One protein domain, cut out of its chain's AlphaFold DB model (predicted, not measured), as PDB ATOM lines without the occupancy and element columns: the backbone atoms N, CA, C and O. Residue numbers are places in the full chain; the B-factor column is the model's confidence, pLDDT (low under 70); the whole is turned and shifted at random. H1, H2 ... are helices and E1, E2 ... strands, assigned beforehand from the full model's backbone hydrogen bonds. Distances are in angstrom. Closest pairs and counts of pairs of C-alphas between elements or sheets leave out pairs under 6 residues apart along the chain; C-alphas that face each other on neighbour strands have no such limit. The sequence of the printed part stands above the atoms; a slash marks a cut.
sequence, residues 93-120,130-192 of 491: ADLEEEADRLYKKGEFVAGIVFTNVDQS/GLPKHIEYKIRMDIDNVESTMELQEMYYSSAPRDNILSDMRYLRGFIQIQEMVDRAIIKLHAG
ATOM      1  N   ALA A  93     140.200 174.961 264.144       91.75
ATOM      2  CA  ALA A  93     141.281 173.990 263.956       91.75
ATOM      3  C   ALA A  93     141.001 172.672 264.701       91.75
ATOM      4  O   ALA A  93     141.192 171.591 264.150       91.75
ATOM      5  N   ASP A  94     140.474 172.766 265.924       92.88
ATOM      6  CA  ASP A  94     140.107 171.595 266.727       92.88
ATOM      7  C   ASP A  94     138.928 170.842 266.085       92.88
ATOM      8  O   ASP A  94     138.863 169.614 266.130       92.88
ATOM      9  N   LEU A  95     138.007 171.574 265.441       93.00
ATOM     10  CA  LEU A  95     136.916 170.988 264.664       93.00
ATOM     11  C   LEU A  95     137.446 170.194 263.465       93.00
ATOM     12  O   LEU A  95     136.901 169.135 263.175       93.00
ATOM     13  N   GLU A  96     138.476 170.678 262.768       92.62
ATOM     14  CA  GLU A  96     139.082 169.958 261.639       92.62
ATOM     15  C   GLU A  96     139.765 168.657 262.085       92.62
ATOM     16  O   GLU A  96     139.568 167.618 261.451       92.62
ATOM     17  N   GLU A  97     140.518 168.686 263.188       94.06
ATOM     18  CA  GLU A  97     141.178 167.492 263.731       94.06
ATOM     19  C   GLU A  97     140.157 166.440 264.188       94.06
ATOM     20  O   GLU A  97     140.269 165.253 263.857       94.06
ATOM     21  N   GLU A  98     139.117 166.869 264.904       92.44
ATOM     22  CA  GLU A  98     138.059 165.973 265.362       92.44
ATOM     23  C   GLU A  98     137.203 165.456 264.196       92.44
ATOM     24  O   GLU A  98     136.828 164.280 264.178       92.44
ATOM     25  N   ALA A  99     136.946 166.290 263.184       93.31
ATOM     26  CA  ALA A  99     136.261 165.876 261.966       93.31
ATOM     27  C   ALA A  99     137.042 164.783 261.223       93.31
ATOM     28  O   ALA A  99     136.438 163.782 260.847       93.31
ATOM     29  N   ASP A 100     138.365 164.905 261.073       93.25
ATOM     30  CA  ASP A 100     139.199 163.859 260.457       93.25
ATOM     31  C   ASP A 100     139.165 162.551 261.269       93.25
ATOM     32  O   ASP A 100     139.052 161.447 260.718       93.25
ATOM     33  N   ARG A 101     139.178 162.652 262.605       94.50
ATOM     34  CA  ARG A 101     139.056 161.489 263.498       94.50
ATOM     35  C   ARG A 101     137.714 160.771 263.333       94.50
ATOM     36  O   ARG A 101     137.691 159.538 263.284       94.50
ATOM     37  N   LEU A 102     136.610 161.513 263.266       92.56
ATOM     38  CA  LEU A 102     135.257 160.974 263.087       92.56
ATOM     39  C   LEU A 102     135.020 160.471 261.660       92.56
ATOM     40  O   LEU A 102     134.335 159.466 261.464       92.56
ATOM     41  N   TYR A 103     135.628 161.117 260.670       92.62
ATOM     42  CA  TYR A 103     135.566 160.711 259.273       92.62
ATOM     43  C   TYR A 103     136.185 159.327 259.079       92.62
ATOM     44  O   TYR A 103     135.550 158.436 258.519       92.62
ATOM     45  N   LYS A 104     137.362 159.083 259.670       93.69
ATOM     46  CA  LYS A 104     138.018 157.761 259.661       93.69
ATOM     47  C   LYS A 104     137.183 156.653 260.310       93.69
ATOM     48  O   LYS A 104     137.377 155.484 259.986       93.69
ATOM     49  N   LYS A 105     136.273 157.002 261.221       92.25
ATOM     50  CA  LYS A 105     135.330 156.062 261.850       92.25
ATOM     51  C   LYS A 105     134.031 155.879 261.060       92.25
ATOM     52  O   LYS A 105     133.273 154.970 261.377       92.25
ATOM     53  N   GLY A 106     133.772 156.717 260.055       88.31
ATOM     54  CA  GLY A 106     132.501 156.747 259.326       88.31
ATOM     55  C   GLY A 106     131.347 157.376 260.115       88.31
ATOM     56  O   GLY A 106     130.189 157.130 259.795       88.31
ATOM     57  N   GLU A 107     131.646 158.164 261.153       89.00
ATOM     58  CA  GLU A 107     130.649 158.795 262.037       89.00
ATOM     59  C   GLU A 107     130.468 160.297 261.757       89.00
ATOM     60  O   GLU A 107     129.529 160.918 262.258       89.00
ATOM     61  N   PHE A 108     131.354 160.899 260.959       91.00
ATOM     62  CA  PHE A 108     131.280 162.317 260.612       91.00
ATOM     63  C   PHE A 108     130.151 162.602 259.617       91.00
ATOM     64  O   PHE A 108     130.042 161.950 258.581       91.00
ATOM     65  N   VAL A 109     129.337 163.618 259.918       90.06
ATOM     66  CA  VAL A 109     128.238 164.070 259.051       90.06
ATOM     67  C   VAL A 109     128.532 165.461 258.496       90.06
ATOM     68  O   VAL A 109     128.627 165.638 257.284       90.06
ATOM     69  N   ALA A 110     128.681 166.452 259.378       94.06
ATOM     70  CA  ALA A 110     128.995 167.829 259.019       94.06
ATOM     71  C   ALA A 110     129.622 168.576 260.202       94.06
ATOM     72  O   ALA A 110     129.299 168.303 261.357       94.06
ATOM     73  N   GLY A 111     130.460 169.566 259.903       94.25
ATOM     74  CA  GLY A 111     130.919 170.591 260.835       94.25
ATOM     75  C   GLY A 111     130.258 171.931 260.516       94.25
ATOM     76  O   GLY A 111     130.162 172.316 259.351       94.25
ATOM     77  N   ILE A 112     129.805 172.653 261.539       94.56
ATOM     78  CA  ILE A 112     129.183 173.976 261.392       94.56
ATOM     79  C   ILE A 112     130.077 174.998 262.089       94.56
ATOM     80  O   ILE A 112     130.338 174.878 263.284       94.56
ATOM     81  N   VAL A 113     130.541 176.002 261.347       93.19
ATOM     82  CA  VAL A 113     131.423 177.062 261.856       93.19
ATOM     83  C   VAL A 113     130.691 178.394 261.797       93.19
ATOM     84  O   VAL A 113     130.317 178.841 260.715       93.19
ATOM     85  N   PHE A 114     130.513 179.053 262.938       90.50
ATOM     86  CA  PHE A 114     129.949 180.404 263.014       90.50
ATOM     87  C   PHE A 114     131.081 181.437 262.972       90.50
ATOM     88  O   PHE A 114     131.969 181.400 263.820       90.50
ATOM     89  N   THR A 115     131.072 182.351 261.999       86.00
ATOM     90  CA  THR A 115     132.188 183.297 261.778       86.00
ATOM     91  C   THR A 115     132.032 184.607 262.537       86.00
ATOM     92  O   THR A 115     133.016 185.161 263.014       86.00
ATOM     93  N   ASN A 116     130.801 185.110 262.649       81.00
ATOM     94  CA  ASN A 116     130.508 186.441 263.189       81.00
ATOM     95  C   ASN A 116     129.986 186.402 264.639       81.00
ATOM     96  O   ASN A 116     129.206 187.255 265.060       81.00
ATOM     97  N   VAL A 117     130.351 185.364 265.395       73.75
ATOM     98  CA  VAL A 117     129.936 185.186 266.792       73.75
ATOM     99  C   VAL A 117     131.168 185.287 267.683       73.75
ATOM    100  O   VAL A 117     132.008 184.391 267.703       73.75
ATOM    101  N   ASP A 118     131.267 186.384 268.435       64.94
ATOM    102  CA  ASP A 118     132.368 186.596 269.375       64.94
ATOM    103  C   ASP A 118     132.366 185.522 270.474       64.94
ATOM    104  O   ASP A 118     131.505 185.506 271.359       64.94
ATOM    105  N   GLN A 119     133.401 184.682 270.482       62.34
ATOM    106  CA  GLN A 119     133.625 183.629 271.485       62.34
ATOM    107  C   GLN A 119     133.890 184.177 272.906       62.34
ATOM    108  O   GLN A 119     133.911 183.433 273.884       62.34
ATOM    109  N   SER A 120     134.100 185.494 273.036       53.16
ATOM    110  CA  SER A 120     134.525 186.166 274.272       53.16
ATOM    111  C   SER A 120     133.371 186.563 275.209       53.16
ATOM    112  O   SER A 120     133.608 186.919 276.367       53.16
ATOM    113  N   GLY A 130     122.796 188.543 273.170       62.78
ATOM    114  CA  GLY A 130     122.474 189.463 272.084       62.78
ATOM    115  C   GLY A 130     123.118 188.936 270.806       62.78
ATOM    116  O   GLY A 130     124.236 189.354 270.499       62.78
ATOM    117  N   LEU A 131     122.460 187.976 270.140       73.12
ATOM    118  CA  LEU A 131     122.891 187.444 268.853       73.12
ATOM    119  C   LEU A 131     123.005 188.610 267.858       73.12
ATOM    120  O   LEU A 131     122.179 189.533 267.887       73.12
ATOM    121  N   PRO A 132     124.041 188.621 267.005       81.94
ATOM    122  CA  PRO A 132     124.157 189.640 265.980       81.94
ATOM    123  C   PRO A 132     122.954 189.545 265.037       81.94
ATOM    124  O   PRO A 132     122.481 188.461 264.710       81.94
ATOM    125  N   LYS A 133     122.464 190.698 264.565       82.31
ATOM    126  CA  LYS A 133     121.304 190.756 263.653       82.31
ATOM    127  C   LYS A 133     121.507 189.924 262.381       82.31
ATOM    128  O   LYS A 133     120.534 189.450 261.806       82.31
ATOM    129  N   HIS A 134     122.756 189.778 261.948       86.81
ATOM    130  CA  HIS A 134     123.157 188.951 260.823       86.81
ATOM    131  C   HIS A 134     124.142 187.891 261.320       86.81
ATOM    132  O   HIS A 134     125.206 188.238 261.834       86.81
ATOM    133  N   ILE A 135     123.762 186.618 261.199       89.12
ATOM    134  CA  ILE A 135     124.611 185.477 261.543       89.12
ATOM    135  C   ILE A 135     125.157 184.903 260.245       89.12
ATOM    136  O   ILE A 135     124.393 184.543 259.355       89.12
ATOM    137  N   GLU A 136     126.476 184.791 260.179       91.81
ATOM    138  CA  GLU A 136     127.178 184.102 259.105       91.81
ATOM    139  C   GLU A 136     127.703 182.769 259.636       91.81
ATOM    140  O   GLU A 136     128.312 182.702 260.713       91.81
ATOM    141  N   TYR A 137     127.452 181.703 258.882       93.38
ATOM    142  CA  TYR A 137     127.936 180.369 259.198       93.38
ATOM    143  C   TYR A 137     128.393 179.638 257.935       93.38
ATOM    144  O   TYR A 137     127.966 179.944 256.821       93.38
ATOM    145  N   LYS A 138     129.286 178.670 258.119       93.94
ATOM    146  CA  LYS A 138     129.818 177.795 257.075       93.94
ATOM    147  C   LYS A 138     129.483 176.358 257.442       93.94
ATOM    148  O   LYS A 138     129.775 175.930 258.557       93.94
ATOM    149  N   ILE A 139     128.904 175.615 256.505       93.94
ATOM    150  CA  ILE A 139     128.721 174.169 256.634       93.94
ATOM    151  C   ILE A 139     129.880 173.492 255.903       93.94
ATOM    152  O   ILE A 139     130.122 173.762 254.728       93.94
ATOM    153  N   ARG A 140     130.597 172.618 256.603       92.00
ATOM    154  CA  ARG A 140     131.681 171.798 256.066       92.00
ATOM    155  C   ARG A 140     131.245 170.341 256.102       92.00
ATOM    156  O   ARG A 140     130.914 169.824 257.163       92.00
ATOM    157  N   MET A 141     131.230 169.689 254.951       92.75
ATOM    158  CA  MET A 141     130.873 168.278 254.805       92.75
ATOM    159  C   MET A 141     131.932 167.574 253.968       92.75
ATOM    160  O   MET A 141     132.761 168.222 253.329       92.75
ATOM    161  N   ASP A 142     131.887 166.247 253.979       90.88
ATOM    162  CA  ASP A 142     132.718 165.429 253.104       90.88
ATOM    163  C   ASP A 142     132.418 165.690 251.617       90.88
ATOM    164  O   ASP A 142     131.260 165.872 251.229       90.88
ATOM    165  N   ILE A 143     133.464 165.666 250.790       89.50
ATOM    166  CA  ILE A 143     133.433 166.004 249.359       89.50
ATOM    167  C   ILE A 143     132.494 165.099 248.547       89.50
ATOM    168  O   ILE A 143     131.950 165.523 247.529       89.50
ATOM    169  N   ASP A 144     132.242 163.875 249.011       88.06
ATOM    170  CA  ASP A 144     131.321 162.942 248.354       88.06
ATOM    171  C   ASP A 144     129.839 163.290 248.595       88.06
ATOM    172  O   ASP A 144     128.955 162.861 247.841       88.06
ATOM    173  N   ASN A 145     129.550 164.082 249.632       89.00
ATOM    174  CA  ASN A 145     128.196 164.452 250.051       89.00
ATOM    175  C   ASN A 145     127.795 165.878 249.657       89.00
ATOM    176  O   ASN A 145     126.621 166.226 249.771       89.00
ATOM    177  N   VAL A 146     128.730 166.693 249.168       91.25
ATOM    178  CA  VAL A 146     128.463 168.041 248.645       91.25
ATOM    179  C   VAL A 146     128.992 168.194 247.222       91.25
ATOM    180  O   VAL A 146     129.818 167.414 246.757       91.25
ATOM    181  N   GLU A 147     128.453 169.163 246.486       89.44
ATOM    182  CA  GLU A 147     128.966 169.490 245.153       89.44
ATOM    183  C   GLU A 147     130.294 170.253 245.262       89.44
ATOM    184  O   GLU A 147     130.546 170.949 246.250       89.44
ATOM    185  N   SER A 148     131.145 170.122 244.243       87.69
ATOM    186  CA  SER A 148     132.394 170.885 244.181       87.69
ATOM    187  C   SER A 148     132.112 172.390 244.170       87.69
ATOM    188  O   SER A 148     131.270 172.872 243.420       87.69
ATOM    189  N   THR A 149     132.855 173.141 244.982       89.06
ATOM    190  CA  THR A 149     132.788 174.611 245.030       89.06
ATOM    191  C   THR A 149     133.777 175.284 244.075       89.06
ATOM    192  O   THR A 149     133.868 176.509 244.059       89.06
ATOM    193  N   MET A 150     134.519 174.502 243.279       87.00
ATOM    194  CA  MET A 150     135.468 175.030 242.289       87.00
ATOM    195  C   MET A 150     134.757 175.716 241.121       87.00
ATOM    196  O   MET A 150     135.232 176.731 240.618       87.00
ATOM    197  N   GLU A 151     133.606 175.183 240.718       81.19
ATOM    198  CA  GLU A 151     132.828 175.672 239.586       81.19
ATOM    199  C   GLU A 151     131.391 175.938 240.032       81.19
ATOM    200  O   GLU A 151     130.746 175.089 240.641       81.19
ATOM    201  N   LEU A 152     130.876 177.128 239.721       83.62
ATOM    202  CA  LEU A 152     129.484 177.478 240.019       83.62
ATOM    203  C   LEU A 152     128.505 176.912 238.985       83.62
ATOM    204  O   LEU A 152     127.322 176.744 239.278       83.62
ATOM    205  N   GLN A 153     128.980 176.658 237.767       80.00
ATOM    206  CA  GLN A 153     128.164 176.217 236.649       80.00
ATOM    207  C   GLN A 153     129.005 175.379 235.689       80.00
ATOM    208  O   GLN A 153     130.176 175.676 235.468       80.00
ATOM    209  N   GLU A 154     128.381 174.369 235.083       75.50
ATOM    210  CA  GLU A 154     129.009 173.580 234.029       75.50
ATOM    211  C   GLU A 154     129.421 174.467 232.847       75.50
ATOM    212  O   GLU A 154     128.664 175.315 232.365       75.50
ATOM    213  N   MET A 155     130.627 174.227 232.337       72.12
ATOM    214  CA  MET A 155     131.195 175.007 231.239       72.12
ATOM    215  C   MET A 155     130.371 174.925 229.943       72.12
ATOM    216  O   MET A 155     130.272 175.901 229.191       72.12
ATOM    217  N   TYR A 156     129.805 173.754 229.661       73.75
ATOM    218  CA  TYR A 156     128.991 173.508 228.477       73.75
ATOM    219  C   TYR A 156     127.566 173.201 228.895       73.75
ATOM    220  O   TYR A 156     127.336 172.408 229.799       73.75
ATOM    221  N   TYR A 157     126.613 173.793 228.185       75.81
ATOM    222  CA  TYR A 157     125.212 173.474 228.379       75.81
ATOM    223  C   TYR A 157     124.926 172.009 228.027       75.81
ATOM    224  O   TYR A 157     125.208 171.564 226.911       75.81
ATOM    225  N   SER A 158     124.335 171.290 228.978       75.19
ATOM    226  CA  SER A 158     123.724 169.983 228.772       75.19
ATOM    227  C   SER A 158     122.208 170.134 228.823       75.19
ATOM    228  O   SER A 158     121.659 170.667 229.783       75.19
ATOM    229  N   SER A 159     121.520 169.638 227.796       75.25
ATOM    230  CA  SER A 159     120.051 169.623 227.765       75.25
ATOM    231  C   SER A 159     119.446 168.585 228.719       75.25
ATOM    232  O   SER A 159     118.234 168.589 228.932       75.25
ATOM    233  N   ALA A 160     120.256 167.669 229.260       81.25
ATOM    234  CA  ALA A 160     119.790 166.667 230.207       81.25
ATOM    235  C   ALA A 160     119.614 167.283 231.612       81.25
ATOM    236  O   ALA A 160     120.505 167.992 232.081       81.25
ATOM    237  N   PRO A 161     118.496 167.010 232.307       85.19
ATOM    238  CA  PRO A 161     118.295 167.425 233.680       85.19
ATOM    239  C   PRO A 161     119.278 166.712 234.604       85.19
ATOM    240  O   PRO A 161     119.587 165.533 234.439       85.19
ATOM    241  N   ARG A 162     119.712 167.437 235.631       84.62
ATOM    242  CA  ARG A 162     120.511 166.920 236.742       84.62
ATOM    243  C   ARG A 162     119.591 166.297 237.798       84.62
ATOM    244  O   ARG A 162     119.348 166.878 238.857       84.62
ATOM    245  N   ASP A 163     119.020 165.141 237.473       86.88
ATOM    246  CA  ASP A 163     118.007 164.438 238.280       86.88
ATOM    247  C   ASP A 163     118.532 163.173 238.979       86.88
ATOM    248  O   ASP A 163     117.801 162.495 239.704       86.88
ATOM    249  N   ASN A 164     119.809 162.837 238.816       87.31
ATOM    250  CA  ASN A 164     120.362 161.659 239.461       87.31
ATOM    251  C   ASN A 164     120.746 161.952 240.921       87.31
ATOM    252  O   ASN A 164     121.653 162.735 241.208       87.31
ATOM    253  N   ILE A 165     120.105 161.255 241.865       85.12
ATOM    254  CA  ILE A 165     120.384 161.358 243.311       85.12
ATOM    255  C   ILE A 165     121.840 160.957 243.635       85.12
ATOM    256  O   ILE A 165     122.473 161.502 244.547       85.12
ATOM    257  N   LEU A 166     122.399 160.010 242.875       86.06
ATOM    258  CA  LEU A 166     123.720 159.419 243.117       86.06
ATOM    259  C   LEU A 166     124.891 160.189 242.492       86.06
ATOM    260  O   LEU A 166     126.025 159.988 242.926       86.06
ATOM    261  N   SER A 167     124.665 161.088 241.541       84.00
ATOM    262  CA  SER A 167     125.749 161.897 240.959       84.00
ATOM    263  C   SER A 167     125.523 163.388 241.122       84.00
ATOM    264  O   SER A 167     126.457 164.092 241.504       84.00
ATOM    265  N   ASP A 168     124.299 163.846 240.865       86.25
ATOM    266  CA  ASP A 168     124.010 165.254 240.613       86.25
ATOM    267  C   ASP A 168     123.351 165.963 241.787       86.25
ATOM    268  O   ASP A 168     123.711 167.084 242.130       86.25
ATOM    269  N   MET A 169     122.418 165.301 242.468       89.06
ATOM    270  CA  MET A 169     121.726 165.901 243.609       89.06
ATOM    271  C   MET A 169     122.484 165.679 244.923       89.06
ATOM    272  O   MET A 169     121.916 165.216 245.912       89.06
ATOM    273  N   ARG A 170     123.782 166.001 244.951       90.19
ATOM    274  CA  ARG A 170     124.637 165.780 246.135       90.19
ATOM    275  C   ARG A 170     124.137 166.538 247.359       90.19
ATOM    276  O   ARG A 170     124.027 165.958 248.430       90.19
ATOM    277  N   TYR A 171     123.687 167.778 247.178       90.12
ATOM    278  CA  TYR A 171     123.136 168.591 248.265       90.12
ATOM    279  C   TYR A 171     121.908 167.979 248.970       90.12
ATOM    280  O   TYR A 171     121.655 168.300 250.133       90.12
ATOM    281  N   LEU A 172     121.170 167.065 248.324       89.31
ATOM    282  CA  LEU A 172     120.043 166.354 248.946       89.31
ATOM    283  C   LEU A 172     120.470 165.276 249.953       89.31
ATOM    284  O   LEU A 172     119.616 164.759 250.675       89.31
ATOM    285  N   ARG A 173     121.762 164.933 250.030       87.94
ATOM    286  CA  ARG A 173     122.291 163.863 250.897       87.94
ATOM    287  C   ARG A 173     122.474 164.252 252.363       87.94
ATOM    288  O   ARG A 173     123.013 163.466 253.133       87.94
ATOM    289  N   GLY A 174     122.047 165.446 252.757       88.94
ATOM    290  CA  GLY A 174     122.138 165.914 254.141       88.94
ATOM    291  C   GLY A 174     122.414 167.406 254.252       88.94
ATOM    292  O   GLY A 174     122.005 168.020 255.233       88.94
ATOM    293  N   PHE A 175     123.063 168.009 253.253       92.88
ATOM    294  CA  PHE A 175     123.450 169.419 253.306       92.88
ATOM    295  C   PHE A 175     122.236 170.345 253.436       92.88
ATOM    296  O   PHE A 175     122.188 171.159 254.355       92.88
ATOM    297  N   ILE A 176     121.230 170.185 252.567       92.31
ATOM    298  CA  ILE A 176     120.015 171.019 252.584       92.31
ATOM    299  C   ILE A 176     119.234 170.824 253.889       92.31
ATOM    300  O   ILE A 176     118.734 171.792 254.453       92.31
ATOM    301  N   GLN A 177     119.164 169.593 254.404       90.69
ATOM    302  CA  GLN A 177     118.465 169.289 255.652       90.69
ATOM    303  C   GLN A 177     119.159 169.943 256.853       90.69
ATOM    304  O   GLN A 177     118.495 170.538 257.698       90.69
ATOM    305  N   ILE A 178     120.492 169.884 256.914       92.75
ATOM    306  CA  ILE A 178     121.277 170.544 257.967       92.75
ATOM    307  C   ILE A 178     121.138 172.063 257.858       92.75
ATOM    308  O   ILE A 178     120.930 172.723 258.875       92.75
ATOM    309  N   GLN A 179     121.190 172.611 256.642       93.00
ATOM    310  CA  GLN A 179     120.988 174.036 256.401       93.00
ATOM    311  C   GLN A 179     119.609 174.493 256.894       93.00
ATOM    312  O   GLN A 179     119.515 175.442 257.669       93.00
ATOM    313  N   GLU A 180     118.546 173.768 256.543       91.69
ATOM    314  CA  GLU A 180     117.191 174.066 257.008       91.69
ATOM    315  C   GLU A 180     117.075 173.980 258.539       91.69
ATOM    316  O   GLU A 180     116.452 174.843 259.161       91.69
ATOM    317  N   MET A 181     117.684 172.971 259.169       89.50
ATOM    318  CA  MET A 181     117.679 172.819 260.629       89.50
ATOM    319  C   MET A 181     118.383 173.986 261.333       89.50
ATOM    320  O   MET A 181     117.850 174.518 262.313       89.50
ATOM    321  N   VAL A 182     119.549 174.403 260.833       91.56
ATOM    322  CA  VAL A 182     120.325 175.530 261.376       91.56
ATOM    323  C   VAL A 182     119.582 176.848 261.168       91.56
ATOM    324  O   VAL A 182     119.410 177.605 262.126       91.56
ATOM    325  N   ASP A 183     119.061 177.098 259.967       90.62
ATOM    326  CA  ASP A 183     118.310 178.318 259.654       90.62
ATOM    327  C   ASP A 183     117.044 178.425 260.507       90.62
ATOM    328  O   ASP A 183     116.768 179.471 261.101       90.62
ATOM    329  N   ARG A 184     116.293 177.328 260.662       88.81
ATOM    330  CA  ARG A 184     115.112 177.294 261.536       88.81
ATOM    331  C   ARG A 184     115.464 177.568 262.992       88.81
ATOM    332  O   ARG A 184     114.699 178.272 263.658       88.81
ATOM    333  N   ALA A 185     116.588 177.042 263.483       87.19
ATOM    334  CA  ALA A 185     117.066 177.303 264.837       87.19
ATOM    335  C   ALA A 185     117.437 178.783 265.026       87.19
ATOM    336  O   ALA A 185     116.986 179.402 265.990       87.19
ATOM    337  N   ILE A 186     118.168 179.379 264.080       87.69
ATOM    338  CA  ILE A 186     118.528 180.806 264.094       87.69
ATOM    339  C   ILE A 186     117.276 181.691 264.072       87.69
ATOM    340  O   ILE A 186     117.142 182.598 264.895       87.69
ATOM    341  N   ILE A 187     116.322 181.403 263.180       86.62
ATOM    342  CA  ILE A 187     115.054 182.142 263.084       86.62
ATOM    343  C   ILE A 187     114.300 182.075 264.412       86.62
ATOM    344  O   ILE A 187     113.799 183.096 264.881       86.62
ATOM    345  N   LYS A 188     114.242 180.896 265.045       85.56
ATOM    346  CA  LYS A 188     113.571 180.710 266.339       85.56
ATOM    347  C   LYS A 188     114.244 181.511 267.457       85.56
ATOM    348  O   LYS A 188     113.549 182.091 268.287       85.56
ATOM    349  N   LEU A 189     115.576 181.581 267.462       85.00
ATOM    350  CA  LEU A 189     116.332 182.385 268.426       85.00
ATOM    351  C   LEU A 189     116.104 183.890 268.224       85.00
ATOM    352  O   LEU A 189     115.927 184.615 269.199       85.00
ATOM    353  N   HIS A 190     116.056 184.365 266.976       83.56
ATOM    354  CA  HIS A 190     115.827 185.781 266.661       83.56
ATOM    355  C   HIS A 190     114.375 186.235 266.862       83.56
ATOM    356  O   HIS A 190     114.138 187.368 267.277       83.56
ATOM    357  N   ALA A 191     113.396 185.377 266.569       81.25
ATOM    358  CA  ALA A 191     111.973 185.692 266.704       81.25
ATOM    359  C   ALA A 191     111.478 185.704 268.163       81.25
ATOM    360  O   ALA A 191     110.415 186.263 268.451       81.25
ATOM    361  N   GLY A 192     112.235 185.096 269.081       73.75
ATOM    362  CA  GLY A 192     111.800 184.848 270.452       73.75
ATOM    363  C   GLY A 192     110.702 183.781 270.529       73.75
ATOM    364  O   GLY A 192     110.267 183.227 269.525       73.75
TER     365      GLY A 192
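AT A GLANCE: This is residues 93 to 120 and 130 to 192 of the 491 residues of the protein "ABCA4" of Bugula neritina (UniProt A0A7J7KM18). A short two-stranded ribbon, E1 and E2, lies in the middle between two helices, H1 near E1 and the longer H3 near E2, in a loose arrangement where the helices stay away from each other. Past E2 a long unnamed stretch leads out and back to the short H2 and on into H3; within it, residues 149 to 164 stick out as a free loop. The printed part has 91 residues, with three named helices and two named strands in the order H1, E1, E2, H2, H3, and the sheet E1 - E2 is antiparallel. The class is mixed, helices and strands, with under half of the residues, 44, in named elements. The whole is loose, with a radius of gyration of the C-alphas of 16.3 A and spans of 49 by 34 by 20 A.

IN THESE COORDINATES: E1 is residues 110 to 114 and E2 residues 137 to 141, each 13.2 A from first to last C-alpha; C-alpha 110 is at (128.995, 167.829, 259.019). H3, residues 175 to 191, is the longest helix at 24.0 A and ends with C-alpha 191 at (111.973, 185.692, 266.704). H1, residues 93 to 105, is 19.0 A long and begins with C-alpha 93 at (141.281, 173.990, 263.956). H2, residues 170 to 173, is 5.6 A long.

HOW THE PARTS SIT: E1 and E2 are antiparallel neighbours, with 162 degrees between their directions. C-alphas 112 and 139 face each other at 4.8 A; N 111 and O 140 are within hydrogen-bond range at 2.8 A, as are N 138 and O 113 at 2.8 A. The closest C-alphas of E2 and H3 are those of Met 141 and Phe 175, 7.7 A apart. E1 and H3 are near each other, with 5 pairs of C-alphas within 10 A. The closest C-alphas of H1 and E1 are those of Leu 95 and Gly 111, 7.1 A apart. H1 is apart from E2, H2 and H3, and E1 is apart from H2. H2 and H3 meet only through their link. In H3 every O i to N i+4 pair is within hydrogen-bond range, in H1 8 of 9, and H2 is too short for such a pair.

THE WHOLE: The C-alphas farthest apart are those of Ser 120 and Ser 159, 51.4 A. Without residues 149 to 164, which stand free, the body of 75 residues spans 40 by 29 by 20 A. Residues 121 to 129 are not printed, and C-alphas 120 and 130 are 12.7 A apart across the cut, which falls in the link from E1 to E2. The link from E2 to H2, 28 residues, is long; those from H1 to E1 and from H2 to H3 are tight. The mean pLDDT of the printed part is 86.5, with residues 118 to 120 and residue 130 under 70.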